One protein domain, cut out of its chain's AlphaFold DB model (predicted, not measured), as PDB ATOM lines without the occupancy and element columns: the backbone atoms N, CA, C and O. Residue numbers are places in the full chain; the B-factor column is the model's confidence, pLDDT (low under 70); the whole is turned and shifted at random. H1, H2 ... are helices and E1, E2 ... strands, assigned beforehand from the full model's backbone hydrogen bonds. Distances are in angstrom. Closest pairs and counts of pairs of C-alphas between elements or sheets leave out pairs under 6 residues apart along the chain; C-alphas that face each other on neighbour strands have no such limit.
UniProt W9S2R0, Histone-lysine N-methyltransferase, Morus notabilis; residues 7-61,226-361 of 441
ATOM      1  N   VAL A   7     184.580 227.008  91.913       93.44
ATOM      2  CA  VAL A   7     183.275 226.664  92.499       93.44
ATOM      3  C   VAL A   7     182.155 226.846  91.472       93.44
ATOM      4  O   VAL A   7     181.258 226.004  91.412       93.44
ATOM      5  N   ASP A   8     182.239 227.873  90.619       93.81
ATOM      6  CA  ASP A   8     181.237 228.153  89.582       93.81
ATOM      7  C   ASP A   8     181.102 226.966  88.619       93.81
ATOM      8  O   ASP A   8     179.999 226.488  88.356       93.81
ATOM      9  N   ALA A   9     182.234 226.426  88.158       90.25
ATOM     10  CA  ALA A   9     182.255 225.264  87.272       90.25
ATOM     11  C   ALA A   9     181.816 223.974  87.988       90.25
ATOM     12  O   ALA A   9     181.107 223.145  87.418       90.25
ATOM     13  N   GLN A  10     182.221 223.792  89.247       91.00
ATOM     14  CA  GLN A  10     181.945 222.573  90.008       91.00
ATOM     15  C   GLN A  10     180.471 222.438  90.429       91.00
ATOM     16  O   GLN A  10     179.962 221.320  90.565       91.00
ATOM     17  N   PHE A  11     179.788 223.561  90.655       90.62
ATOM     18  CA  PHE A  11     178.432 223.605  91.203       90.62
ATOM     19  C   PHE A  11     177.427 224.331  90.302       90.62
ATOM     20  O   PHE A  11     176.375 224.725  90.799       90.62
ATOM     21  N   ALA A  12     177.702 224.455  88.999       91.25
ATOM     22  CA  ALA A  12     176.880 225.200  88.038       91.25
ATOM     23  C   ALA A  12     175.360 224.961  88.190       91.25
ATOM     24  O   ALA A  12     174.611 225.914  88.381       91.25
ATOM     25  N   ASP A  13     174.904 223.701  88.216       89.31
ATOM     26  CA  ASP A  13     173.477 223.362  88.376       89.31
ATOM     27  C   ASP A  13     172.879 223.839  89.709       89.31
ATOM     28  O   ASP A  13     171.728 224.269  89.778       89.31
ATOM     29  N   VAL A  14     173.655 223.740  90.791       90.75
ATOM     30  CA  VAL A  14     173.216 224.123  92.140       90.75
ATOM     31  C   VAL A  14     173.159 225.639  92.253       90.75
ATOM     32  O   VAL A  14     172.191 226.175  92.783       90.75
ATOM     33  N   ILE A  15     174.178 226.324  91.735       94.56
ATOM     34  CA  ILE A  15     174.251 227.784  91.677       94.56
ATOM     35  C   ILE A  15     173.078 228.320  90.859       94.56
ATOM     36  O   ILE A  15     172.348 229.187  91.336       94.56
ATOM     37  N   TYR A  16     172.823 227.733  89.687       93.81
ATOM     38  CA  TYR A  16     171.659 228.056  88.869       93.81
ATOM     39  C   TYR A  16     170.356 227.881  89.658       93.81
ATOM     40  O   TYR A  16     169.537 228.794  89.691       93.81
ATOM     41  N   ALA A  17     170.177 226.759  90.360       92.25
ATOM     42  CA  ALA A  17     168.979 226.513  91.160       92.25
ATOM     43  C   ALA A  17     168.815 227.487  92.348       92.25
ATOM     44  O   ALA A  17     167.687 227.846  92.678       92.25
ATOM     45  N   LEU A  18     169.906 227.920  92.992       94.06
ATOM     46  CA  LEU A  18     169.876 228.909  94.081       94.06
ATOM     47  C   LEU A  18     169.548 230.319  93.568       94.06
ATOM     48  O   LEU A  18     168.861 231.084  94.251       94.06
ATOM     49  N   LEU A  19     170.037 230.673  92.380       95.50
ATOM     50  CA  LEU A  19     169.845 231.995  91.783       95.50
ATOM     51  C   LEU A  19     168.533 232.124  91.005       95.50
ATOM     52  O   LEU A  19     168.026 233.239  90.872       95.50
ATOM     53  N   CYS A  20     167.959 231.008  90.547       92.81
ATOM     54  CA  CYS A  20     166.662 230.984  89.883       92.81
ATOM     55  C   CYS A  20     165.586 231.672  90.738       92.81
ATOM     56  O   CYS A  20     165.377 231.284  91.893       92.81
ATOM     57  N   PRO A  21     164.859 232.658  90.180       89.25
ATOM     58  CA  PRO A  21     163.723 233.248  90.863       89.25
ATOM     59  C   PRO A  21     162.681 232.176  91.217       89.25
ATOM     60  O   PRO A  21     162.373 231.319  90.382       89.25
ATOM     61  N   PRO A  22     162.110 232.205  92.434       89.88
ATOM     62  CA  PRO A  22     161.056 231.275  92.809       89.88
ATOM     63  C   PRO A  22     159.819 231.476  91.929       89.88
ATOM     64  O   PRO A  22     159.496 232.597  91.528       89.88
ATOM     65  N   ALA A  23     159.085 230.391  91.669       90.25
ATOM     66  CA  ALA A  23     157.837 230.470  90.915       90.25
ATOM     67  C   ALA A  23     156.838 231.418  91.619       90.25
ATOM     68  O   ALA A  23     156.793 231.425  92.853       90.25
ATOM     69  N   PRO A  24     155.981 232.157  90.886       89.06
ATOM     70  CA  PRO A  24     155.076 233.145  91.480       89.06
ATOM     71  C   PRO A  24     154.246 232.624  92.663       89.06
ATOM     72  O   PRO A  24     154.167 233.288  93.691       89.06
ATOM     73  N   LEU A  25     153.715 231.399  92.574       89.31
ATOM     74  CA  LEU A  25     152.953 230.767  93.661       89.31
ATOM     75  C   LEU A  25     153.804 230.461  94.905       89.31
ATOM     76  O   LEU A  25     153.316 230.553  96.029       89.31
ATOM     77  N   GLN A  26     155.078 230.101  94.723       90.69
ATOM     78  CA  GLN A  26     156.001 229.858  95.836       90.69
ATOM     79  C   GLN A  26     156.399 231.169  96.516       90.69
ATOM     80  O   GLN A  26     156.470 231.221  97.743       90.69
ATOM     81  N   ALA A  27     156.631 232.221  95.725       91.81
ATOM     82  CA  ALA A  27     156.893 233.557  96.240       91.81
ATOM     83  C   ALA A  27     155.686 234.090  97.029       91.81
ATOM     84  O   ALA A  27     155.860 234.553  98.153       91.81
ATOM     85  N   GLN A  28     154.470 233.942  96.491       91.81
ATOM     86  CA  GLN A  28     153.229 234.314  97.176       91.81
ATOM     87  C   GLN A  28     153.114 233.621  98.537       91.81
ATOM     88  O   GLN A  28     153.032 234.281  99.570       91.81
ATOM     89  N   GLY A  29     153.231 232.288  98.556       93.81
ATOM     90  CA  GLY A  29     153.146 231.517  99.794       93.81
ATOM     91  C   GLY A  29     154.225 231.884 100.820       93.81
ATOM     92  O   GLY A  29     153.971 231.813 102.022       93.81
ATOM     93  N   TYR A  30     155.416 232.301 100.377       94.25
ATOM     94  CA  TYR A  30     156.454 232.812 101.274       94.25
ATOM     95  C   TYR A  30     156.032 234.124 101.947       94.25
ATOM     96  O   TYR A  30     156.141 234.237 103.170       94.25
ATOM     97  N   PHE A  31     155.542 235.101 101.180       93.75
ATOM     98  CA  PHE A  31     155.139 236.395 101.733       93.75
ATOM     99  C   PHE A  31     153.891 236.289 102.612       93.75
ATOM    100  O   PHE A  31     153.872 236.893 103.681       93.75
ATOM    101  N   ASP A  32     152.916 235.451 102.253       93.06
ATOM    102  CA  ASP A  32     151.736 235.192 103.088       93.06
ATOM    103  C   ASP A  32     152.139 234.621 104.461       93.06
ATOM    104  O   ASP A  32     151.674 235.073 105.512       93.06
ATOM    105  N   GLN A  33     153.073 233.661 104.472       93.50
ATOM    106  CA  GLN A  33     153.629 233.108 105.710       93.50
ATOM    107  C   GLN A  33     154.412 234.155 106.506       93.50
ATOM    108  O   GLN A  33     154.326 234.180 107.736       93.50
ATOM    109  N   LEU A  34     155.178 235.013 105.828       91.75
ATOM    110  CA  LEU A  34     155.971 236.061 106.465       91.75
ATOM    111  C   LEU A  34     155.079 237.108 107.144       91.75
ATOM    112  O   LEU A  34     155.300 237.418 108.314       91.75
ATOM    113  N   ILE A  35     154.048 237.586 106.442       91.06
ATOM    114  CA  ILE A  35     153.041 238.528 106.948       91.06
ATOM    115  C   ILE A  35     152.317 237.922 108.153       91.06
ATOM    116  O   ILE A  35     152.252 238.543 109.215       91.06
ATOM    117  N   SER A  36     151.862 236.668 108.036       90.44
ATOM    118  CA  SER A  36     151.203 235.957 109.136       90.44
ATOM    119  C   SER A  36     152.112 235.820 110.362       90.44
ATOM    120  O   SER A  36     151.696 236.137 111.478       90.44
ATOM    121  N   LYS A  37     153.372 235.405 110.171       89.56
ATOM    122  CA  LYS A  37     154.339 235.214 111.262       89.56
ATOM    123  C   LYS A  37     154.695 236.525 111.961       89.56
ATOM    124  O   LYS A  37     154.856 236.534 113.180       89.56
ATOM    125  N   ARG A  38     154.833 237.614 111.202       85.75
ATOM    126  CA  ARG A  38     155.145 238.953 111.726       85.75
ATOM    127  C   ARG A  38     153.923 239.669 112.300       85.75
ATOM    128  O   ARG A  38     154.077 240.719 112.911       85.75
ATOM    129  N   GLN A  39     152.736 239.076 112.162       85.38
ATOM    130  CA  GLN A  39     151.462 239.643 112.607       85.38
ATOM    131  C   GLN A  39     151.159 241.006 111.970       85.38
ATOM    132  O   GLN A  39     150.374 241.786 112.516       85.38
ATOM    133  N   THR A  40     151.741 241.280 110.801       81.62
ATOM    134  CA  THR A  40     151.409 242.459 110.005       81.62
ATOM    135  C   THR A  40     150.011 242.263 109.430       81.62
ATOM    136  O   THR A  40     149.691 241.194 108.913       81.62
ATOM    137  N   ARG A  41     149.142 243.269 109.548       83.00
ATOM    138  CA  ARG A  41     147.749 243.192 109.088       83.00
ATOM    139  C   ARG A  41     147.475 244.272 108.062       83.00
ATOM    140  O   ARG A  41     147.933 245.397 108.224       83.00
ATOM    141  N   GLY A  42     146.642 243.951 107.079       89.38
ATOM    142  CA  GLY A  42     146.166 244.942 106.122       89.38
ATOM    143  C   GLY A  42     147.082 245.176 104.932       89.38
ATOM    144  O   GLY A  42     146.836 246.116 104.188       89.38
ATOM    145  N   ILE A  43     148.103 244.342 104.736       94.44
ATOM    146  CA  ILE A  43     148.898 244.321 103.510       94.44
ATOM    147  C   ILE A  43     148.993 242.899 102.967       94.44
ATOM    148  O   ILE A  43     148.934 241.931 103.727       94.44
ATOM    149  N   LYS A  44     149.202 242.796 101.660       92.88
ATOM    150  CA  LYS A  44     149.507 241.569 100.926       92.88
ATOM    151  C   LYS A  44     150.569 241.862  99.871       92.88
ATOM    152  O   LYS A  44     150.723 243.004  99.449       92.88
ATOM    153  N   VAL A  45     151.316 240.847  99.455       92.25
ATOM    154  CA  VAL A  45     152.252 240.964  98.327       92.25
ATOM    155  C   VAL A  45     151.600 240.319  97.117       92.25
ATOM    156  O   VAL A  45     151.077 239.224  97.261       92.25
ATOM    157  N   GLU A  46     151.619 240.960  95.953       90.56
ATOM    158  CA  GLU A  46     151.082 240.390  94.708       90.56
ATOM    159  C   GLU A  46     152.033 240.656  93.533       90.56
ATOM    160  O   GLU A  46     152.898 241.533  93.596       90.56
ATOM    161  N   GLN A  47     151.884 239.885  92.454       87.75
ATOM    162  CA  GLN A  47     152.563 240.158  91.183       87.75
ATOM    163  C   GLN A  47     151.805 241.242  90.411       87.75
ATOM    164  O   GLN A  47     150.593 241.149  90.232       87.75
ATOM    165  N   ASN A  48     152.534 242.234  89.913       85.69
ATOM    166  CA  ASN A  48     152.030 243.407  89.217       85.69
ATOM    167  C   ASN A  48     152.577 243.481  87.783       85.69
ATOM    168  O   ASN A  48     153.393 244.345  87.464       85.69
ATOM    169  N   GLY A  49     152.140 242.550  86.928       82.75
ATOM    170  CA  GLY A  49     152.497 242.533  85.505       82.75
ATOM    171  C   GLY A  49     154.003 242.690  85.270       82.75
ATOM    172  O   GLY A  49     154.798 241.898  85.776       82.75
ATOM    173  N   ASP A  50     154.372 243.742  84.538       83.38
ATOM    174  CA  ASP A  50     155.755 244.035  84.142       83.38
ATOM    175  C   ASP A  50     156.614 244.640  85.270       83.38
ATOM    176  O   ASP A  50     157.839 244.658  85.171       83.38
ATOM    177  N   PHE A  51     156.003 245.093  86.370       83.19
ATOM    178  CA  PHE A  51     156.696 245.731  87.497       83.19
ATOM    179  C   PHE A  51     157.156 244.737  88.576       83.19
ATOM    180  O   PHE A  51     157.676 245.129  89.619       83.19
ATOM    181  N   GLY A  52     156.973 243.433  88.354       86.75
ATOM    182  CA  GLY A  52     157.352 242.406  89.319       86.75
ATOM    183  C   GLY A  52     156.431 242.398  90.538       86.75
ATOM    184  O   GLY A  52     155.216 242.350  90.393       86.75
ATOM    185  N   LYS A  53     156.984 242.395  91.755       89.69
ATOM    186  CA  LYS A  53     156.193 242.258  92.993       89.69
ATOM    187  C   LYS A  53     155.878 243.617  93.606       89.69
ATOM    188  O   LYS A  53     156.775 244.439  93.741       89.69
ATOM    189  N   GLY A  54     154.644 243.792  94.067       90.69
ATOM    190  CA  GLY A  54     154.202 244.969  94.815       90.69
ATOM    191  C   GLY A  54     153.612 244.607  96.176       90.69
ATOM    192  O   GLY A  54     153.145 243.485  96.382       90.69
ATOM    193  N   VAL A  55     153.627 245.569  97.099       91.44
ATOM    194  CA  VAL A  55     152.883 245.503  98.364       91.44
ATOM    195  C   VAL A  55     151.571 246.257  98.175       91.44
ATOM    196  O   VAL A  55     151.573 247.424  97.796       91.44
ATOM    197  N   PHE A  56     150.455 245.591  98.443       92.31
ATOM    198  CA  PHE A  56     149.106 246.112  98.260       92.31
ATOM    199  C   PHE A  56     148.375 246.162  99.592       92.31
ATOM    200  O   PHE A  56     148.542 245.280 100.437       92.31
ATOM    201  N   ALA A  57     147.532 247.174  99.765       93.62
ATOM    202  CA  ALA A  57     146.634 247.245 100.901       93.62
ATOM    203  C   ALA A  57     145.577 246.123 100.817       93.62
ATOM    204  O   ALA A  57     144.956 245.904  99.779       93.62
ATOM    205  N   ASP A  58     145.383 245.418 101.927       92.88
ATOM    206  CA  ASP A  58     144.328 244.415 102.147       92.88
ATOM    207  C   ASP A  58     143.187 244.978 103.024       92.88
ATOM    208  O   ASP A  58     142.191 244.315 103.301       92.88
ATOM    209  N   LYS A  59     143.331 246.229 103.480       93.06
ATOM    210  CA  LYS A  59     142.313 247.019 104.185       93.06
ATOM    211  C   LYS A  59     142.535 248.515 103.939       93.06
ATOM    212  O   LYS A  59     143.592 248.915 103.460       93.06
ATOM    213  N   GLU A  60     141.582 249.342 104.350       94.75
ATOM    214  CA  GLU A  60     141.758 250.798 104.398       94.75
ATOM    215  C   GLU A  60     142.677 251.216 105.560       94.75
ATOM    216  O   GLU A  60     142.556 250.695 106.674       94.75
ATOM    217  N   PHE A  61     143.567 252.178 105.301       93.56
ATOM    218  CA  PHE A  61     144.418 252.823 106.304       93.56
ATOM    219  C   PHE A  61     144.018 254.286 106.465       93.56
ATOM    220  O   PHE A  61     143.669 254.951 105.488       93.56
ATOM    221  N   VAL A 226     186.890 230.213 110.634       96.69
ATOM    222  CA  VAL A 226     187.992 229.295 110.302       96.69
ATOM    223  C   VAL A 226     189.351 229.959 110.532       96.69
ATOM    224  O   VAL A 226     190.277 229.305 111.005       96.69
ATOM    225  N   SER A 227     189.469 231.250 110.208       97.38
ATOM    226  CA  SER A 227     190.694 232.028 110.402       97.38
ATOM    227  C   SER A 227     190.377 233.476 110.764       97.38
ATOM    228  O   SER A 227     189.848 234.224 109.940       97.38
ATOM    229  N   SER A 228     190.744 233.884 111.983       94.69
ATOM    230  CA  SER A 228     190.611 235.274 112.438       94.69
ATOM    231  C   SER A 228     191.525 236.234 111.670       94.69
ATOM    232  O   SER A 228     191.161 237.389 111.481       94.69
ATOM    233  N   GLU A 229     192.686 235.759 111.206       96.50
ATOM    234  CA  GLU A 229     193.622 236.538 110.383       96.50
ATOM    235  C   GLU A 229     193.002 236.856 109.019       96.50
ATOM    236  O   GLU A 229     192.859 238.025 108.669       96.50
ATOM    237  N   ALA A 230     192.506 235.835 108.309       98.12
ATOM    238  CA  ALA A 230     191.839 236.026 107.020       98.12
ATOM    239  C   ALA A 230     190.554 236.858 107.152       98.12
ATOM    240  O   ALA A 230     190.199 237.611 106.247       98.12
ATOM    241  N   LEU A 231     189.847 236.745 108.284       98.31
ATOM    242  CA  LEU A 231     188.700 237.602 108.574       98.31
ATOM    243  C   LEU A 231     189.120 239.066 108.766       98.31
ATOM    244  O   LEU A 231     188.423 239.959 108.289       98.31
ATOM    245  N   GLY A 232     190.246 239.316 109.437       97.50
ATOM    246  CA  GLY A 232     190.829 240.650 109.569       97.50
ATOM    247  C   GLY A 232     191.187 241.254 108.211       97.50
ATOM    248  O   GLY A 232     190.766 242.370 107.921       97.50
ATOM    249  N   GLU A 233     191.864 240.487 107.352       98.38
ATOM    250  CA  GLU A 233     192.187 240.896 105.976       98.38
ATOM    251  C   GLU A 233     190.926 241.179 105.148       98.38
ATOM    252  O   GLU A 233     190.861 242.175 104.433       98.38
ATOM    253  N   PHE A 234     189.893 240.338 105.273       98.62
ATOM    254  CA  PHE A 234     188.603 240.556 104.618       98.62
ATOM    255  C   PHE A 234     187.937 241.864 105.071       98.62
ATOM    256  O   PHE A 234     187.468 242.638 104.238       98.62
ATOM    257  N   ILE A 235     187.889 242.118 106.384       96.75
ATOM    258  CA  ILE A 235     187.288 243.338 106.941       96.75
ATOM    259  C   ILE A 235     188.070 244.569 106.485       96.75
ATOM    260  O   ILE A 235     187.461 245.556 106.083       96.75
ATOM    261  N   GLN A 236     189.402 244.505 106.514       96.31
ATOM    262  CA  GLN A 236     190.254 245.580 106.022       96.31
ATOM    263  C   GLN A 236     189.989 245.856 104.538       96.31
ATOM    264  O   GLN A 236     189.698 246.992 104.179       96.31
ATOM    265  N   HIS A 237     189.987 244.814 103.702       97.88
ATOM    266  CA  HIS A 237     189.690 244.935 102.279       97.88
ATOM    267  C   HIS A 237     188.324 245.582 102.030       97.88
ATOM    268  O   HIS A 237     188.217 246.478 101.200       97.88
ATOM    269  N   ALA A 238     187.287 245.167 102.763       97.00
ATOM    270  CA  ALA A 238     185.959 245.758 102.643       97.00
ATOM    271  C   ALA A 238     185.947 247.245 103.023       97.00
ATOM    272  O   ALA A 238     185.397 248.054 102.285       97.00
ATOM    273  N   ASN A 239     186.602 247.614 104.124       93.44
ATOM    274  CA  ASN A 239     186.677 249.005 104.576       93.44
ATOM    275  C   ASN A 239     187.476 249.909 103.621       93.44
ATOM    276  O   ASN A 239     187.179 251.092 103.524       93.44
ATOM    277  N   GLU A 240     188.492 249.368 102.945       94.88
ATOM    278  CA  GLU A 240     189.352 250.113 102.012       94.88
ATOM    279  C   GLU A 240     188.781 250.203 100.591       94.88
ATOM    280  O   GLU A 240     189.270 251.000  99.795       94.88
ATOM    281  N   THR A 241     187.787 249.376 100.242       95.44
ATOM    282  CA  THR A 241     187.296 249.270  98.858       95.44
ATOM    283  C   THR A 241     185.794 249.472  98.724       95.44
ATOM    284  O   THR A 241     185.371 250.374  98.007       95.44
ATOM    285  N   ASN A 242     184.976 248.631  99.359       93.94
ATOM    286  CA  ASN A 242     183.524 248.749  99.325       93.94
ATOM    287  C   ASN A 242     182.880 248.009 100.511       93.94
ATOM    288  O   ASN A 242     183.042 246.793 100.684       93.94
ATOM    289  N   ASP A 243     182.110 248.732 101.318       92.56
ATOM    290  CA  ASP A 243     181.507 248.216 102.546       92.56
ATOM    291  C   ASP A 243     180.351 247.225 102.290       92.56
ATOM    292  O   ASP A 243     180.017 246.423 103.173       92.56
ATOM    293  N   VAL A 244     179.824 247.159 101.058       95.12
ATOM    294  CA  VAL A 244     178.833 246.157 100.629       95.12
ATOM    295  C   VAL A 244     179.328 244.730 100.860       95.12
ATOM    296  O   VAL A 244     178.534 243.816 101.110       95.12
ATOM    297  N   PHE A 245     180.647 244.514 100.845       97.81
ATOM    298  CA  PHE A 245     181.231 243.209 101.131       97.81
ATOM    299  C   PHE A 245     180.911 242.746 102.555       97.81
ATOM    300  O   PHE A 245     180.646 241.558 102.751       97.81
ATOM    301  N   LEU A 246     180.819 243.654 103.533       96.88
ATOM    302  CA  LEU A 246     180.411 243.320 104.901       96.88
ATOM    303  C   LEU A 246     178.954 242.832 104.951       96.88
ATOM    304  O   LEU A 246     178.645 241.872 105.666       96.88
ATOM    305  N   LEU A 247     178.058 243.442 104.168       96.06
ATOM    306  CA  LEU A 247     176.669 242.987 104.027       96.06
ATOM    307  C   LEU A 247     176.603 241.618 103.335       96.06
ATOM    308  O   LEU A 247     175.887 240.722 103.794       96.06
ATOM    309  N   ALA A 248     177.395 241.415 102.280       98.12
ATOM    310  CA  ALA A 248     177.473 240.139 101.576       98.12
ATOM    311  C   ALA A 248     178.011 239.010 102.473       98.12
ATOM    312  O   ALA A 248     177.465 237.902 102.478       98.12
ATOM    313  N   ALA A 249     179.016 239.300 103.303       98.50
ATOM    314  CA  ALA A 249     179.528 238.372 104.304       98.50
ATOM    315  C   ALA A 249     178.465 237.994 105.337       98.50
ATOM    316  O   ALA A 249     178.301 236.809 105.635       98.50
ATOM    317  N   LYS A 250     177.690 238.968 105.837       98.31
ATOM    318  CA  LYS A 250     176.562 238.705 106.743       98.31
ATOM    319  C   LYS A 250     175.512 237.801 106.096       98.31
ATOM    320  O   LYS A 250     175.078 236.841 106.728       98.31
ATOM    321  N   ALA A 251     175.158 238.035 104.831       98.19
ATOM    322  CA  ALA A 251     174.209 237.197 104.097       98.19
ATOM    323  C   ALA A 251     174.688 235.734 103.956       98.19
ATOM    324  O   ALA A 251     173.913 234.796 104.188       98.19
ATOM    325  N   ILE A 252     175.973 235.524 103.636       98.56
ATOM    326  CA  ILE A 252     176.579 234.185 103.560       98.56
ATOM    327  C   ILE A 252     176.626 233.531 104.944       98.56
ATOM    328  O   ILE A 252     176.123 232.417 105.103       98.56
ATOM    329  N   ALA A 253     177.156 234.223 105.956       98.56
ATOM    330  CA  ALA A 253     177.254 233.714 107.323       98.56
ATOM    331  C   ALA A 253     175.878 233.318 107.885       98.56
ATOM    332  O   ALA A 253     175.725 232.227 108.437       98.56
ATOM    333  N   SER A 254     174.848 234.141 107.659       98.19
ATOM    334  CA  SER A 254     173.473 233.814 108.046       98.19
ATOM    335  C   SER A 254     172.907 232.600 107.341       98.19
ATOM    336  O   SER A 254     172.216 231.795 107.969       98.19
ATOM    337  N   THR A 255     173.218 232.424 106.060       98.19
ATOM    338  CA  THR A 255     172.792 231.231 105.326       98.19
ATOM    339  C   THR A 255     173.486 229.980 105.874       98.19
ATOM    340  O   THR A 255     172.820 228.967 106.096       98.19
ATOM    341  N   ILE A 256     174.787 230.055 106.180       98.00
ATOM    342  CA  ILE A 256     175.558 228.949 106.773       98.00
ATOM    343  C   ILE A 256     174.978 228.552 108.138       98.00
ATOM    344  O   ILE A 256     174.622 227.389 108.346       98.00
ATOM    345  N   LEU A 257     174.824 229.504 109.066       97.56
ATOM    346  CA  LEU A 257     174.317 229.222 110.415       97.56
ATOM    347  C   LEU A 257     172.873 228.708 110.389       97.56
ATOM    348  O   LEU A 257     172.523 227.768 111.109       97.56
ATOM    349  N   ARG A 258     172.036 229.250 109.497       96.12
ATOM    350  CA  ARG A 258     170.671 228.754 109.290       96.12
ATOM    351  C   ARG A 258     170.654 227.331 108.735       96.12
ATOM    352  O   ARG A 258     169.853 226.527 109.211       96.12
ATOM    353  N   ASN A 259     171.532 226.998 107.788       94.88
ATOM    354  CA  ASN A 259     171.677 225.634 107.272       94.88
ATOM    355  C   ASN A 259     172.070 224.658 108.397       94.88
ATOM    356  O   ASN A 259     171.402 223.638 108.581       94.88
ATOM    357  N   ARG A 260     173.071 225.011 109.220       93.94
ATOM    358  CA  ARG A 260     173.483 224.214 110.392       93.94
ATOM    359  C   ARG A 260     172.313 223.969 111.353       93.94
ATOM    360  O   ARG A 260     172.079 222.832 111.766       93.94
ATOM    361  N   LYS A 261     171.529 225.011 111.658       93.44
ATOM    362  CA  LYS A 261     170.357 224.924 112.547       93.44
ATOM    363  C   LYS A 261     169.262 224.017 111.986       93.44
ATOM    364  O   LYS A 261     168.753 223.166 112.712       93.44
ATOM    365  N   LEU A 262     168.922 224.162 110.703       90.88
ATOM    366  CA  LEU A 262     167.911 223.331 110.039       90.88
ATOM    367  C   LEU A 262     168.300 221.849 110.065       90.88
ATOM    368  O   LEU A 262     167.471 221.002 110.409       90.88
ATOM    369  N   LYS A 263     169.570 221.539 109.794       86.94
ATOM    370  CA  LYS A 263     170.090 220.168 109.863       86.94
ATOM    371  C   LYS A 263     170.042 219.582 111.268       86.94
ATOM    372  O   LYS A 263     169.651 218.431 111.421       86.94
ATOM    373  N   ALA A 264     170.381 220.363 112.293       86.50
ATOM    374  CA  ALA A 264     170.296 219.904 113.678       86.50
ATOM    375  C   ALA A 264     168.855 219.543 114.092       86.50
ATOM    376  O   ALA A 264     168.652 218.641 114.901       86.50
ATOM    377  N   THR A 265     167.850 220.222 113.526       81.75
ATOM    378  CA  THR A 265     166.428 219.963 113.819       81.75
ATOM    379  C   THR A 265     165.787 218.861 112.965       81.75
ATOM    380  O   THR A 265     164.826 218.235 113.410       81.75
ATOM    381  N   CYS A 266     166.297 218.589 111.760       65.56
ATOM    382  CA  CYS A 266     165.790 217.539 110.871       65.56
ATOM    383  C   CYS A 266     166.567 216.224 111.066       65.56
ATOM    384  O   CYS A 266     167.542 215.966 110.368       65.56
ATOM    385  N   LEU A 267     166.101 215.359 111.979       52.97
ATOM    386  CA  LEU A 267     166.688 214.029 112.247       52.97
ATOM    387  C   LEU A 267     166.648 213.056 111.044       52.97
ATOM    388  O   LEU A 267     167.389 212.077 111.031       52.97
ATOM    389  N   GLU A 268     165.830 213.323 110.019       50.22
ATOM    390  CA  GLU A 268     165.729 212.518 108.796       50.22
ATOM    391  C   GLU A 268     165.744 213.431 107.553       50.22
ATOM    392  O   GLU A 268     164.737 214.047 107.200       50.22
ATOM    393  N   GLU A 269     166.890 213.544 106.873       48.66
ATOM    394  CA  GLU A 269     167.010 214.284 105.606       48.66
ATOM    395  C   GLU A 269     166.138 213.633 104.508       48.66
ATOM    396  O   GLU A 269     166.553 212.687 103.831       48.66
ATOM    397  N   ARG A 270     164.925 214.152 104.273       42.59
ATOM    398  CA  ARG A 270     164.173 213.877 103.037       42.59
ATOM    399  C   ARG A 270     164.775 214.687 101.885       42.59
ATOM    400  O   ARG A 270     164.637 215.905 101.840       42.59
ATOM    401  N   GLY A 271     165.373 213.987 100.919       51.28
ATOM    402  CA  GLY A 271     165.705 214.526  99.595       51.28
ATOM    403  C   GLY A 271     167.100 215.143  99.491       51.28
ATOM    404  O   GLY A 271     167.301 216.321  99.759       51.28
ATOM    405  N   LYS A 272     168.058 214.332  99.043       52.44
ATOM    406  CA  LYS A 272     169.420 214.735  98.676       52.44
ATOM    407  C   LYS A 272     169.438 215.125  97.195       52.44
ATOM    408  O   LYS A 272     169.214 214.249  96.359       52.44
ATOM    409  N   LEU A 273     169.692 216.393  96.853       50.38
ATOM    410  CA  LEU A 273     169.901 216.791  95.454       50.38
ATOM    411  C   LEU A 273     171.357 216.485  95.086       50.38
ATOM    412  O   LEU A 273     172.275 216.972  95.744       50.38
ATOM    413  N   LYS A 274     171.583 215.642  94.075       52.22
ATOM    414  CA  LYS A 274     172.929 215.329  93.575       52.22
ATOM    415  C   LYS A 274     173.268 216.282  92.427       52.22
ATOM    416  O   LYS A 274     172.462 216.409  91.514       52.22
ATOM    417  N   ASN A 275     174.435 216.923  92.466       53.16
ATOM    418  CA  ASN A 275     174.955 217.682  91.323       53.16
ATOM    419  C   ASN A 275     175.493 216.742  90.218       53.16
ATOM    420  O   ASN A 275     175.561 215.526  90.424       53.16
ATOM    421  N   VAL A 276     175.924 217.300  89.073       49.06
ATOM    422  CA  VAL A 276     176.525 216.570  87.924       49.06
ATOM    423  C   VAL A 276     177.644 215.603  88.336       49.06
ATOM    424  O   VAL A 276     177.810 214.543  87.737       49.06
ATOM    425  N   LEU A 277     178.392 215.936  89.393       51.03
ATOM    426  CA  LEU A 277     179.517 215.159  89.924       51.03
ATOM    427  C   LEU A 277     179.113 214.165  91.033       51.03
ATOM    428  O   LEU A 277     179.973 213.536  91.648       51.03
ATOM    429  N   GLY A 278     177.818 214.027  91.334       55.31
ATOM    430  CA  GLY A 278     177.301 213.124  92.364       55.31
ATOM    431  C   GLY A 278     177.452 213.619  93.809       55.31
ATOM    432  O   GLY A 278     177.078 212.888  94.733       55.31
ATOM    433  N   ARG A 279     177.947 214.847  94.038       58.03
ATOM    434  CA  ARG A 279     177.965 215.479  95.368       58.03
ATOM    435  C   ARG A 279     176.552 215.889  95.760       58.03
ATOM    436  O   ARG A 279     175.811 216.474  94.975       58.03
ATOM    437  N   THR A 280     176.183 215.553  96.988       61.19
ATOM    438  CA  THR A 280     174.877 215.889  97.547       61.19
ATOM    439  C   THR A 280     174.909 217.287  98.142       61.19
ATOM    440  O   THR A 280     175.702 217.534  99.046       61.19
ATOM    441  N   VAL A 281     174.002 218.154  97.702       66.62
ATOM    442  CA  VAL A 281     173.674 219.399  98.398       66.62
ATOM    443  C   VAL A 281     172.406 219.164  99.210       66.62
ATOM    444  O   VAL A 281     171.425 218.602  98.710       66.62
ATOM    445  N   SER A 282     172.451 219.524 100.494       71.69
ATOM    446  CA  SER A 282     171.326 219.313 101.406       71.69
ATOM    447  C   SER A 282     170.160 220.228 101.028       71.69
ATOM    448  O   SER A 282     170.358 221.404 100.719       71.69
ATOM    449  N   SER A 283     168.929 219.716 101.100       82.19
ATOM    450  CA  SER A 283     167.712 220.530 100.964       82.19
ATOM    451  C   SER A 283     167.645 221.650 102.013       82.19
ATOM    452  O   SER A 283     167.046 222.696 101.762       82.19
ATOM    453  N   ALA A 284     168.338 221.477 103.145       88.75
ATOM    454  CA  ALA A 284     168.498 222.496 104.174       88.75
ATOM    455  C   ALA A 284     169.183 223.775 103.660       88.75
ATOM    456  O   ALA A 284     168.810 224.859 104.104       88.75
ATOM    457  N   LEU A 285     170.102 223.686 102.684       92.94
ATOM    458  CA  LEU A 285     170.766 224.866 102.121       92.94
ATOM    459  C   LEU A 285     169.779 225.736 101.337       92.94
ATOM    460  O   LEU A 285     169.773 226.953 101.493       92.94
ATOM    461  N   PHE A 286     168.895 225.124 100.545       92.44
ATOM    462  CA  PHE A 286     167.860 225.851  99.804       92.44
ATOM    463  C   PHE A 286     166.856 226.527 100.748       92.44
ATOM    464  O   PHE A 286     166.490 227.683 100.542       92.44
ATOM    465  N   GLU A 287     166.449 225.849 101.826       92.31
ATOM    466  CA  GLU A 287     165.574 226.440 102.850       92.31
ATOM    467  C   GLU A 287     166.283 227.509 103.706       92.31
ATOM    468  O   GLU A 287     165.641 228.442 104.209       92.31
ATOM    469  N   ALA A 288     167.606 227.416 103.856       95.69
ATOM    470  CA  ALA A 288     168.421 228.457 104.468       95.69
ATOM    471  C   ALA A 288     168.536 229.696 103.569       95.69
ATOM    472  O   ALA A 288     168.356 230.810 104.053       95.69
ATOM    473  N   TRP A 289     168.751 229.491 102.267       96.06
ATOM    474  CA  TRP A 289     168.874 230.531 101.241       96.06
ATOM    475  C   TRP A 289     167.548 231.223 100.895       96.06
ATOM    476  O   TRP A 289     167.527 232.334 100.372       96.06
ATOM    477  N   LYS A 290     166.418 230.585 101.209       94.88
ATOM    478  CA  LYS A 290     165.064 231.029 100.851       94.88
ATOM    479  C   LYS A 290     164.756 232.516 101.090       94.88
ATOM    480  O   LYS A 290     164.096 233.094 100.238       94.88
ATOM    481  N   PRO A 291     165.193 233.181 102.180       94.69
ATOM    482  CA  PRO A 291     164.983 234.624 102.319       94.69
ATOM    483  C   PRO A 291     165.659 235.445 101.209       94.69
ATOM    484  O   PRO A 291     165.041 236.350 100.658       94.69
ATOM    485  N   LEU A 292     166.888 235.089 100.827       95.31
ATOM    486  CA  LEU A 292     167.662 235.757  99.773       95.31
ATOM    487  C   LEU A 292     167.176 235.369  98.369       95.31
ATOM    488  O   LEU A 292     167.273 236.153  97.420       95.31
ATOM    489  N   SER A 293     166.580 234.181  98.213       94.62
ATOM    490  CA  SER A 293     165.984 233.781  96.932       94.62
ATOM    491  C   SER A 293     164.810 234.680  96.528       94.62
ATOM    492  O   SER A 293     164.586 234.873  95.334       94.62
ATOM    493  N   MET A 294     164.132 235.300  97.500       93.88
ATOM    494  CA  MET A 294     162.994 236.193  97.273       93.88
ATOM    495  C   MET A 294     163.398 237.594  96.811       93.88
ATOM    496  O   MET A 294     162.558 238.288  96.247       93.88
ATOM    497  N   ALA A 295     164.634 238.036  97.021       91.88
ATOM    498  CA  ALA A 295     165.064 239.365  96.593       91.88
ATOM    499  C   ALA A 295     165.320 239.427  95.076       91.88
ATOM    500  O   ALA A 295     165.756 238.437  94.467       91.88
ATOM    501  N   HIS A 296     165.056 240.593  94.473       91.88
ATOM    502  CA  HIS A 296     165.504 240.878  93.112       91.88
ATOM    503  C   HIS A 296     167.029 241.010  93.118       91.88
ATOM    504  O   HIS A 296     167.586 241.663  93.995       91.88
ATOM    505  N   LYS A 297     167.710 240.349  92.185       93.12
ATOM    506  CA  LYS A 297     169.173 240.271  92.174       93.12
ATOM    507  C   LYS A 297     169.696 240.125  90.756       93.12
ATOM    508  O   LYS A 297     169.118 239.391  89.954       93.12
ATOM    509  N   ARG A 298     170.806 240.802  90.480       95.50
ATOM    510  CA  ARG A 298     171.625 240.694  89.266       95.50
ATOM    511  C   ARG A 298     173.091 240.668  89.692       95.50
ATOM    512  O   ARG A 298     173.394 240.995  90.835       95.50
ATOM    513  N   ARG A 299     173.995 240.270  88.799       96.88
ATOM    514  CA  ARG A 299     175.436 240.350  89.072       96.88
ATOM    515  C   ARG A 299     175.823 241.811  89.242       96.88
ATOM    516  O   ARG A 299     175.455 242.628  88.407       96.88
ATOM    517  N   TRP A 300     176.588 242.112  90.282       97.69
ATOM    518  CA  TRP A 300     177.003 243.476  90.598       97.69
ATOM    519  C   TRP A 300     177.646 244.201  89.413       97.69
ATOM    520  O   TRP A 300     177.202 245.281  89.039       97.69
ATOM    521  N   TRP A 301     178.600 243.560  88.733       95.81
ATOM    522  CA  TRP A 301     179.259 244.136  87.558       95.81
ATOM    523  C   TRP A 301     178.325 244.344  86.354       95.81
ATOM    524  O   TRP A 301     178.693 245.084  85.454       95.81
ATOM    525  N   ASP A 302     177.124 243.757  86.332       95.56
ATOM    526  CA  ASP A 302     176.127 244.000  85.280       95.56
ATOM    527  C   ASP A 302     175.144 245.131  85.631       95.56
ATOM    528  O   ASP A 302     174.375 245.546  84.762       95.56
ATOM    529  N   CYS A 303     175.064 245.553  86.901       94.56
ATOM    530  CA  CYS A 303     174.011 246.461  87.372       94.56
ATOM    531  C   CYS A 303     174.491 247.702  88.123       94.56
ATOM    532  O   CYS A 303     173.704 248.635  88.227       94.56
ATOM    533  N   ILE A 304     175.732 247.731  88.620       94.12
ATOM    534  CA  ILE A 304     176.312 248.939  89.220       94.12
ATOM    535  C   ILE A 304     176.299 250.083  88.194       94.12
ATOM    536  O   ILE A 304     176.541 249.854  87.001       94.12
ATOM    537  N   ALA A 305     175.991 251.302  88.632       92.50
ATOM    538  CA  ALA A 305     176.062 252.471  87.764       92.50
ATOM    539  C   ALA A 305     177.503 252.703  87.273       92.50
ATOM    540  O   ALA A 305     178.470 252.362  87.956       92.50
ATOM    541  N   LEU A 306     177.646 253.260  86.067       91.12
ATOM    542  CA  LEU A 306     178.941 253.773  85.625       91.12
ATOM    543  C   LEU A 306     179.217 255.085  86.369       91.12
ATOM    544  O   LEU A 306     178.341 255.955  86.355       91.12
ATOM    545  N   PRO A 307     180.393 255.244  86.996       91.94
ATOM    546  CA  PRO A 307     180.818 256.536  87.514       91.94
ATOM    547  C   PRO A 307     180.869 257.586  86.396       91.94
ATOM    548  O   PRO A 307     181.132 257.254  85.238       91.94
ATOM    549  N   PHE A 308     180.621 258.855  86.732       89.88
ATOM    550  CA  PHE A 308     180.562 259.947  85.748       89.88
ATOM    551  C   PHE A 308     181.881 260.172  84.995       89.88
ATOM    552  O   PHE A 308     181.876 260.713  83.892       89.88
ATOM    553  N   ASP A 309     182.999 259.763  85.589       90.38
ATOM    554  CA  ASP A 309     184.350 259.846  85.043       90.38
ATOM    555  C   ASP A 309     184.738 258.643  84.164       90.38
ATOM    556  O   ASP A 309     185.814 258.651  83.566       90.38
ATOM    557  N   VAL A 310     183.875 257.627  84.033       88.81
ATOM    558  CA  VAL A 310     184.107 256.484  83.139       88.81
ATOM    559  C   VAL A 310     183.431 256.718  81.789       88.81
ATOM    560  O   VAL A 310     182.205 256.707  81.667       88.81
ATOM    561  N   GLU A 311     184.241 256.870  80.740       89.81
ATOM    562  CA  GLU A 311     183.747 256.956  79.366       89.81
ATOM    563  C   GLU A 311     183.106 255.631  78.916       89.81
ATOM    564  O   GLU A 311     183.530 254.538  79.297       89.81
ATOM    565  N   SER A 312     182.114 255.695  78.019       88.88
ATOM    566  CA  SER A 312     181.426 254.494  77.511       88.88
ATOM    567  C   SER A 312     182.358 253.485  76.826       88.88
ATOM    568  O   SER A 312     182.052 252.297  76.771       88.88
ATOM    569  N   SER A 313     183.495 253.941  76.290       92.44
ATOM    570  CA  SER A 313     184.530 253.072  75.715       92.44
ATOM    571  C   SER A 313     185.237 252.199  76.751       92.44
ATOM    572  O   SER A 313     185.740 251.138  76.385       92.44
ATOM    573  N   ASP A 314     185.246 252.609  78.020       93.88
ATOM    574  CA  ASP A 314     185.939 251.926  79.114       93.88
ATOM    575  C   ASP A 314     185.000 251.074  79.983       93.88
ATOM    576  O   ASP A 314     185.450 250.417  80.925       93.88
ATOM    577  N   GLU A 315     183.703 251.007  79.650       94.31
ATOM    578  CA  GLU A 315     182.711 250.247  80.421       94.31
ATOM    579  C   GLU A 315     183.119 248.777  80.609       94.31
ATOM    580  O   GLU A 315     183.034 248.249  81.720       94.31
ATOM    581  N   GLU A 316     183.596 248.103  79.558       94.81
ATOM    582  CA  GLU A 316     184.008 246.696  79.647       94.81
ATOM    583  C   GLU A 316     185.177 246.509  80.630       94.81
ATOM    584  O   GLU A 316     185.178 245.576  81.441       94.81
ATOM    585  N   ALA A 317     186.146 247.430  80.603       94.94
ATOM    586  CA  ALA A 317     187.280 247.420  81.517       94.94
ATOM    587  C   ALA A 317     186.827 247.677  82.960       94.94
ATOM    588  O   ALA A 317     187.250 246.957  83.867       94.94
ATOM    589  N   PHE A 318     185.919 248.632  83.172       95.31
ATOM    590  CA  PHE A 318     185.323 248.904  84.478       95.31
ATOM    591  C   PHE A 318     184.555 247.686  85.016       95.31
ATOM    592  O   PHE A 318     184.822 247.233  86.132       95.31
ATOM    593  N   ARG A 319     183.679 247.057  84.214       95.56
ATOM    594  CA  ARG A 319     182.949 245.839  84.623       95.56
ATOM    595  C   ARG A 319     183.913 244.714  85.011       95.56
ATOM    596  O   ARG A 319     183.687 244.015  86.003       95.56
ATOM    597  N   ALA A 320     185.002 244.543  84.257       95.62
ATOM    598  CA  ALA A 320     186.033 243.553  84.556       95.62
ATOM    599  C   ALA A 320     186.766 243.848  85.878       95.62
ATOM    600  O   ALA A 320     187.027 242.916  86.644       95.62
ATOM    601  N   GLN A 321     187.050 245.120  86.178       95.69
ATOM    602  CA  GLN A 321     187.642 245.538  87.453       95.69
ATOM    603  C   GLN A 321     186.703 245.263  88.632       95.69
ATOM    604  O   GLN A 321     187.126 244.626  89.596       95.69
ATOM    605  N   ILE A 322     185.420 245.627  88.529       96.81
ATOM    606  CA  ILE A 322     184.406 245.347  89.562       96.81
ATOM    607  C   ILE A 322     184.275 243.839  89.816       96.81
ATOM    608  O   ILE A 322     184.251 243.383  90.962       96.81
ATOM    609  N   ARG A 323     184.265 243.029  88.751       97.38
ATOM    610  CA  ARG A 323     184.261 241.564  88.871       97.38
ATOM    611  C   ARG A 323     185.522 241.036  89.561       97.38
ATOM    612  O   ARG A 323     185.424 240.119  90.376       97.38
ATOM    613  N   SER A 324     186.690 241.599  89.250       97.44
ATOM    614  CA  SER A 324     187.951 241.236  89.904       97.44
ATOM    615  C   SER A 324     187.942 241.582  91.386       97.44
ATOM    616  O   SER A 324     188.342 240.754  92.201       97.44
ATOM    617  N   LEU A 325     187.435 242.764  91.737       97.94
ATOM    618  CA  LEU A 325     187.324 243.222  93.114       97.94
ATOM    619  C   LEU A 325     186.418 242.294  93.938       97.94
ATOM    620  O   LEU A 325     186.818 241.812  94.998       97.94
ATOM    621  N   ALA A 326     185.245 241.940  93.401       98.25
ATOM    622  CA  ALA A 326     184.347 240.975  94.034       98.25
ATOM    623  C   ALA A 326     185.013 239.603  94.241       98.25
ATOM    624  O   ALA A 326     184.789 238.954  95.263       98.25
ATOM    625  N   PHE A 327     185.844 239.152  93.295       98.31
ATOM    626  CA  PHE A 327     186.542 237.876  93.420       98.31
ATOM    627  C   PHE A 327     187.639 237.901  94.487       98.31
ATOM    628  O   PHE A 327     187.724 236.958  95.274       98.31
ATOM    629  N   SER A 328     188.431 238.975  94.569       98.12
ATOM    630  CA  SER A 328     189.423 239.158  95.637       98.12
ATOM    631  C   SER A 328     188.765 239.148  97.020       98.12
ATOM    632  O   SER A 328     189.178 238.386  97.894       98.12
ATOM    633  N   SER A 329     187.676 239.902  97.181       98.62
ATOM    634  CA  SER A 329     186.882 239.926  98.413       98.62
ATOM    635  C   SER A 329     186.328 238.538  98.779       98.62
ATOM    636  O   SER A 329     186.472 238.068  99.913       98.62
ATOM    637  N   LEU A 330     185.788 237.809  97.795       98.69
ATOM    638  CA  LEU A 330     185.284 236.448  97.983       98.69
ATOM    639  C   LEU A 330     186.371 235.466  98.436       98.69
ATOM    640  O   LEU A 330     186.099 234.590  99.258       98.69
ATOM    641  N   GLN A 331     187.590 235.576  97.905       98.44
ATOM    642  CA  GLN A 331     188.700 234.703  98.291       98.44
ATOM    643  C   GLN A 331     189.072 234.884  99.766       98.44
ATOM    644  O   GLN A 331     189.244 233.882 100.467       98.44
ATOM    645  N   LEU A 332     189.118 236.133 100.240       98.62
ATOM    646  CA  LEU A 332     189.367 236.459 101.647       98.62
ATOM    647  C   LEU A 332     188.233 235.939 102.541       98.62
ATOM    648  O   LEU A 332     188.483 235.210 103.503       98.62
ATOM    649  N   LEU A 333     186.974 236.199 102.170       98.75
ATOM    650  CA  LEU A 333     185.817 235.704 102.922       98.75
ATOM    651  C   LEU A 333     185.790 234.173 102.989       98.75
ATOM    652  O   LEU A 333     185.506 233.587 104.034       98.75
ATOM    653  N   ARG A 334     186.108 233.504 101.875       98.44
ATOM    654  CA  ARG A 334     186.217 232.047 101.824       98.44
ATOM    655  C   ARG A 334     187.288 231.557 102.791       98.44
ATOM    656  O   ARG A 334     187.011 230.644 103.555       98.44
ATOM    657  N   ALA A 335     188.479 232.151 102.798       98.44
ATOM    658  CA  ALA A 335     189.528 231.775 103.747       98.44
ATOM    659  C   ALA A 335     189.104 231.989 105.216       98.44
ATOM    660  O   ALA A 335     189.483 231.200 106.083       98.44
ATOM    661  N   ALA A 336     188.275 233.001 105.480       98.50
ATOM    662  CA  ALA A 336     187.796 233.342 106.814       98.50
ATOM    663  C   ALA A 336     186.708 232.397 107.356       98.50
ATOM    664  O   ALA A 336     186.765 232.012 108.524       98.50
ATOM    665  N   ILE A 337     185.705 232.028 106.547       98.44
ATOM    666  CA  ILE A 337     184.472 231.372 107.039       98.44
ATOM    667  C   ILE A 337     184.014 230.155 106.219       98.44
ATOM    668  O   ILE A 337     182.829 229.818 106.234       98.44
ATOM    669  N   PHE A 338     184.916 229.497 105.482       97.94
ATOM    670  CA  PHE A 338     184.559 228.358 104.628       97.94
ATOM    671  C   PHE A 338     183.764 227.271 105.367       97.94
ATOM    672  O   PHE A 338     184.170 226.772 106.417       97.94
ATOM    673  N   ASP A 339     182.670 226.829 104.749       95.69
ATOM    674  CA  ASP A 339     181.867 225.698 105.203       95.69
ATOM    675  C   ASP A 339     181.679 224.722 104.036       95.69
ATOM    676  O   ASP A 339     181.109 225.071 103.003       95.69
ATOM    677  N   ASN A 340     182.173 223.493 104.197       92.81
ATOM    678  CA  ASN A 340     182.168 222.478 103.141       92.81
ATOM    679  C   ASN A 340     180.748 222.079 102.699       92.81
ATOM    680  O   ASN A 340     180.540 221.697 101.551       92.81
ATOM    681  N   GLU A 341     179.753 222.161 103.586       90.44
ATOM    682  CA  GLU A 341     178.367 221.832 103.238       90.44
ATOM    683  C   GLU A 341     177.667 222.975 102.497       90.44
ATOM    684  O   GLU A 341     176.680 222.750 101.795       90.44
ATOM    685  N   CYS A 342     178.199 224.190 102.637       94.94
ATOM    686  CA  CYS A 342     177.717 225.401 101.987       94.94
ATOM    687  C   CYS A 342     178.694 225.909 100.914       94.94
ATOM    688  O   CYS A 342     178.601 227.066 100.513       94.94
ATOM    689  N   GLU A 343     179.600 225.056 100.418       95.75
ATOM    690  CA  GLU A 343     180.610 225.400  99.407       95.75
ATOM    691  C   GLU A 343     180.047 226.174  98.196       95.75
ATOM    692  O   GLU A 343     180.686 227.149  97.798       95.75
ATOM    693  N   PRO A 344     178.845 225.861  97.654       95.88
ATOM    694  CA  PRO A 344     178.257 226.637  96.561       95.88
ATOM    695  C   PRO A 344     178.096 228.138  96.846       95.88
ATOM    696  O   PRO A 344     178.160 228.928  95.907       95.88
ATOM    697  N   LEU A 345     177.915 228.546  98.113       97.38
ATOM    698  CA  LEU A 345     177.787 229.960  98.499       97.38
ATOM    699  C   LEU A 345     179.067 230.763  98.241       97.38
ATOM    700  O   LEU A 345     178.994 231.980  98.120       97.38
ATOM    701  N   PHE A 346     180.216 230.093  98.117       97.94
ATOM    702  CA  PHE A 346     181.498 230.713  97.784       97.94
ATOM    703  C   PHE A 346     181.781 230.704  96.270       97.94
ATOM    704  O   PHE A 346     182.934 230.620  95.846       97.94
ATOM    705  N   SER A 347     180.726 230.753  95.454       97.69
ATOM    706  CA  SER A 347     180.802 231.001  94.010       97.69
ATOM    707  C   SER A 347     180.843 232.498  93.723       97.69
ATOM    708  O   SER A 347     180.219 233.292  94.432       97.69
ATOM    709  N   LEU A 348     181.555 232.888  92.666       98.12
ATOM    710  CA  LEU A 348     181.611 234.292  92.256       98.12
ATOM    711  C   LEU A 348     180.251 234.741  91.720       98.12
ATOM    712  O   LEU A 348     179.838 235.874  91.957       98.12
ATOM    713  N   GLU A 349     179.517 233.828  91.085       97.56
ATOM    714  CA  GLU A 349     178.142 234.065  90.658       97.56
ATOM    715  C   GLU A 349     177.216 234.356  91.850       97.56
ATOM    716  O   GLU A 349     176.547 235.386  91.840       97.56
ATOM    717  N   ILE A 350     177.191 233.534  92.911       98.06
ATOM    718  CA  ILE A 350     176.340 233.834  94.079       98.06
ATOM    719  C   ILE A 350     176.785 235.123  94.763       98.06
ATOM    720  O   ILE A 350     175.940 235.969  95.053       98.06
ATOM    721  N   TYR A 351     178.089 235.304  94.984       98.56
ATOM    722  CA  TYR A 351     178.607 236.491  95.660       98.56
ATOM    723  C   TYR A 351     178.269 237.779  94.897       98.56
ATOM    724  O   TYR A 351     177.718 238.715  95.474       98.56
ATOM    725  N   GLY A 352     178.478 237.786  93.576       98.19
ATOM    726  CA  GLY A 352     178.117 238.902  92.705       98.19
ATOM    727  C   GLY A 352     176.618 239.205  92.699       98.19
ATOM    728  O   GLY A 352     176.245 240.375  92.645       98.19
ATOM    729  N   HIS A 353     175.753 238.189  92.796       98.25
ATOM    730  CA  HIS A 353     174.304 238.395  92.913       98.25
ATOM    731  C   HIS A 353     173.870 238.891  94.295       98.25
ATOM    732  O   HIS A 353     172.894 239.629  94.378       98.25
ATOM    733  N   ILE A 354     174.555 238.507  95.378       97.94
ATOM    734  CA  ILE A 354     174.299 239.071  96.713       97.94
ATOM    735  C   ILE A 354     174.663 240.555  96.727       97.94
ATOM    736  O   ILE A 354     173.892 241.363  97.229       97.94
ATOM    737  N   ILE A 355     175.807 240.923  96.154       98.00
ATOM    738  CA  ILE A 355     176.222 242.326  96.095       98.00
ATOM    739  C   ILE A 355     175.254 243.132  95.223       98.00
ATOM    740  O   ILE A 355     174.715 244.134  95.680       98.00
ATOM    741  N   GLY A 356     174.934 242.657  94.014       97.38
ATOM    742  CA  GLY A 356     173.969 243.343  93.150       97.38
ATOM    743  C   GLY A 356     172.538 243.354  93.708       97.38
ATOM    744  O   GLY A 356     171.745 244.221  93.365       97.38
ATOM    745  N   MET A 357     172.184 242.428  94.605       95.75
ATOM    746  CA  MET A 357     170.943 242.510  95.379       95.75
ATOM    747  C   MET A 357     170.956 243.713  96.327       95.75
ATOM    748  O   MET A 357     169.944 244.395  96.428       95.75
ATOM    749  N   PHE A 358     172.061 243.989  97.014       94.50
ATOM    750  CA  PHE A 358     172.160 245.177  97.861       94.50
ATOM    751  C   PHE A 358     172.184 246.459  97.016       94.50
ATOM    752  O   PHE A 358     171.406 247.360  97.298       94.50
ATOM    753  N   GLU A 359     172.929 246.481  95.908       93.56
ATOM    754  CA  GLU A 359     172.945 247.600  94.945       93.56
ATOM    755  C   GLU A 359     171.535 248.008  94.480       93.56
ATOM    756  O   GLU A 359     171.195 249.181  94.417       93.56
ATOM    757  N   LEU A 360     170.683 247.026  94.170       93.00
ATOM    758  CA  LEU A 360     169.370 247.268  93.563       93.00
ATOM    759  C   LEU A 360     168.225 247.454  94.570       93.00
ATOM    760  O   LEU A 360     167.116 247.789  94.156       93.00
ATOM    761  N   ASN A 361     168.432 247.140  95.853       90.25
ATOM    762  CA  ASN A 361     167.338 247.074  96.835       90.25
ATOM    763  C   ASN A 361     167.665 247.730  98.187       90.25
ATOM    764  O   ASN A 361     166.825 247.663  99.088       90.25
TER     765      ASN A 361
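What this domain is: This is residues 7 to 61 and 226 to 361 of the 441 residues of the protein "Histone-lysine N-methyltransferase" of Morus notabilis (UniProt W9S2R0). A large helical lobe is built round H10, with the long helices H5 and H8 packing on it at steep angles and H4 packing on H8; a small separate lobe, the helix H3 over the hairpin E1 E2, is joined to it by residues 20 to 23. H1, H2, H6, H7 and H9 complete the large lobe, and a second short hairpin, E3 E4, lies where H6 begins. The printed part has 191 residues, with ten named helices and four named strands in the order H1 H2 H3 E1 E2 H4 H5 E3 E4 H6 H7 H8 H9 H10. It is mostly helix, both two-stranded sheets are antiparallel, and the whole is compact, with a radius of gyration of the C-alphas of 18.5 A and spans of 48 by 46 by 32 A.

How they stand to each other: H1, residues 7 to 10, is close to but not clearly touching H2, residues 12 to 19. H3, residues 24 to 38, touches no helix; its closest C-alphas to E1, residues 43 to 47, are Phe 31 and Val 45, 6.4 A apart. E1 and E2, residues 53 to 57, form an antiparallel hairpin, with N 44 and O 56 within hydrogen-bond range at 2.8 A. H4, residues 228 to 241, and H5, residues 244 to 265, form a helical hairpin at a steep tilt of 38 degrees. With H8, residues 312 to 337, they make a bundle, three helices grouped together; residues 329 to 337 of H8 touch H4, closest at the C-alphas of Leu 231 and Ala 336, 4.7 A. E3, residues 272 to 274, and E4, residues 280 to 282, form an antiparallel hairpin, with N 281 and O 273 at 2.9 A. H6, residues 283 to 293, touches H5, closest at the C-alphas of Asn 259 and Ala 288, 5.1 A. H9, residues 340 to 346, touches H1, closest at the C-alphas of Val 7 and Pro 344, 6.5 A. The hub H10, residues 348 to 361, touches five helices, among them H7, residues 300 to 303, closest at the C-alphas of Trp 300 and Gly 356, 4.0 A. Every O i to N i+4 pair is within hydrogen-bond range in H2, H3, H4, H5 and H10, against 5 of 7 in H6, 20 of 22 in H8 and 0 of 3 in H9, where 2 of 4 O i to N i+3 pairs are; H1 and H7 are too short for such a pair.

Where its parts are: H1 begins at C-alpha 7 (183.275, 226.664, 92.499), and H10 ends at C-alpha 361 (167.338, 247.074, 96.835). From first to last C-alpha, H3 measures 21.1 A, H5 31.8 A and H8 37.6 A.

The domain as a whole: The two C-alphas farthest apart are those of Leu 267 and Glu 311, 56.7 A. Residues 62 to 225 are not printed, and C-alphas 61 and 226 are 49.7 A apart across this cut. Of the links that are printed whole, none is long. Mean pLDDT of the printed part is 90.3; residues 266 to 281 are under 70.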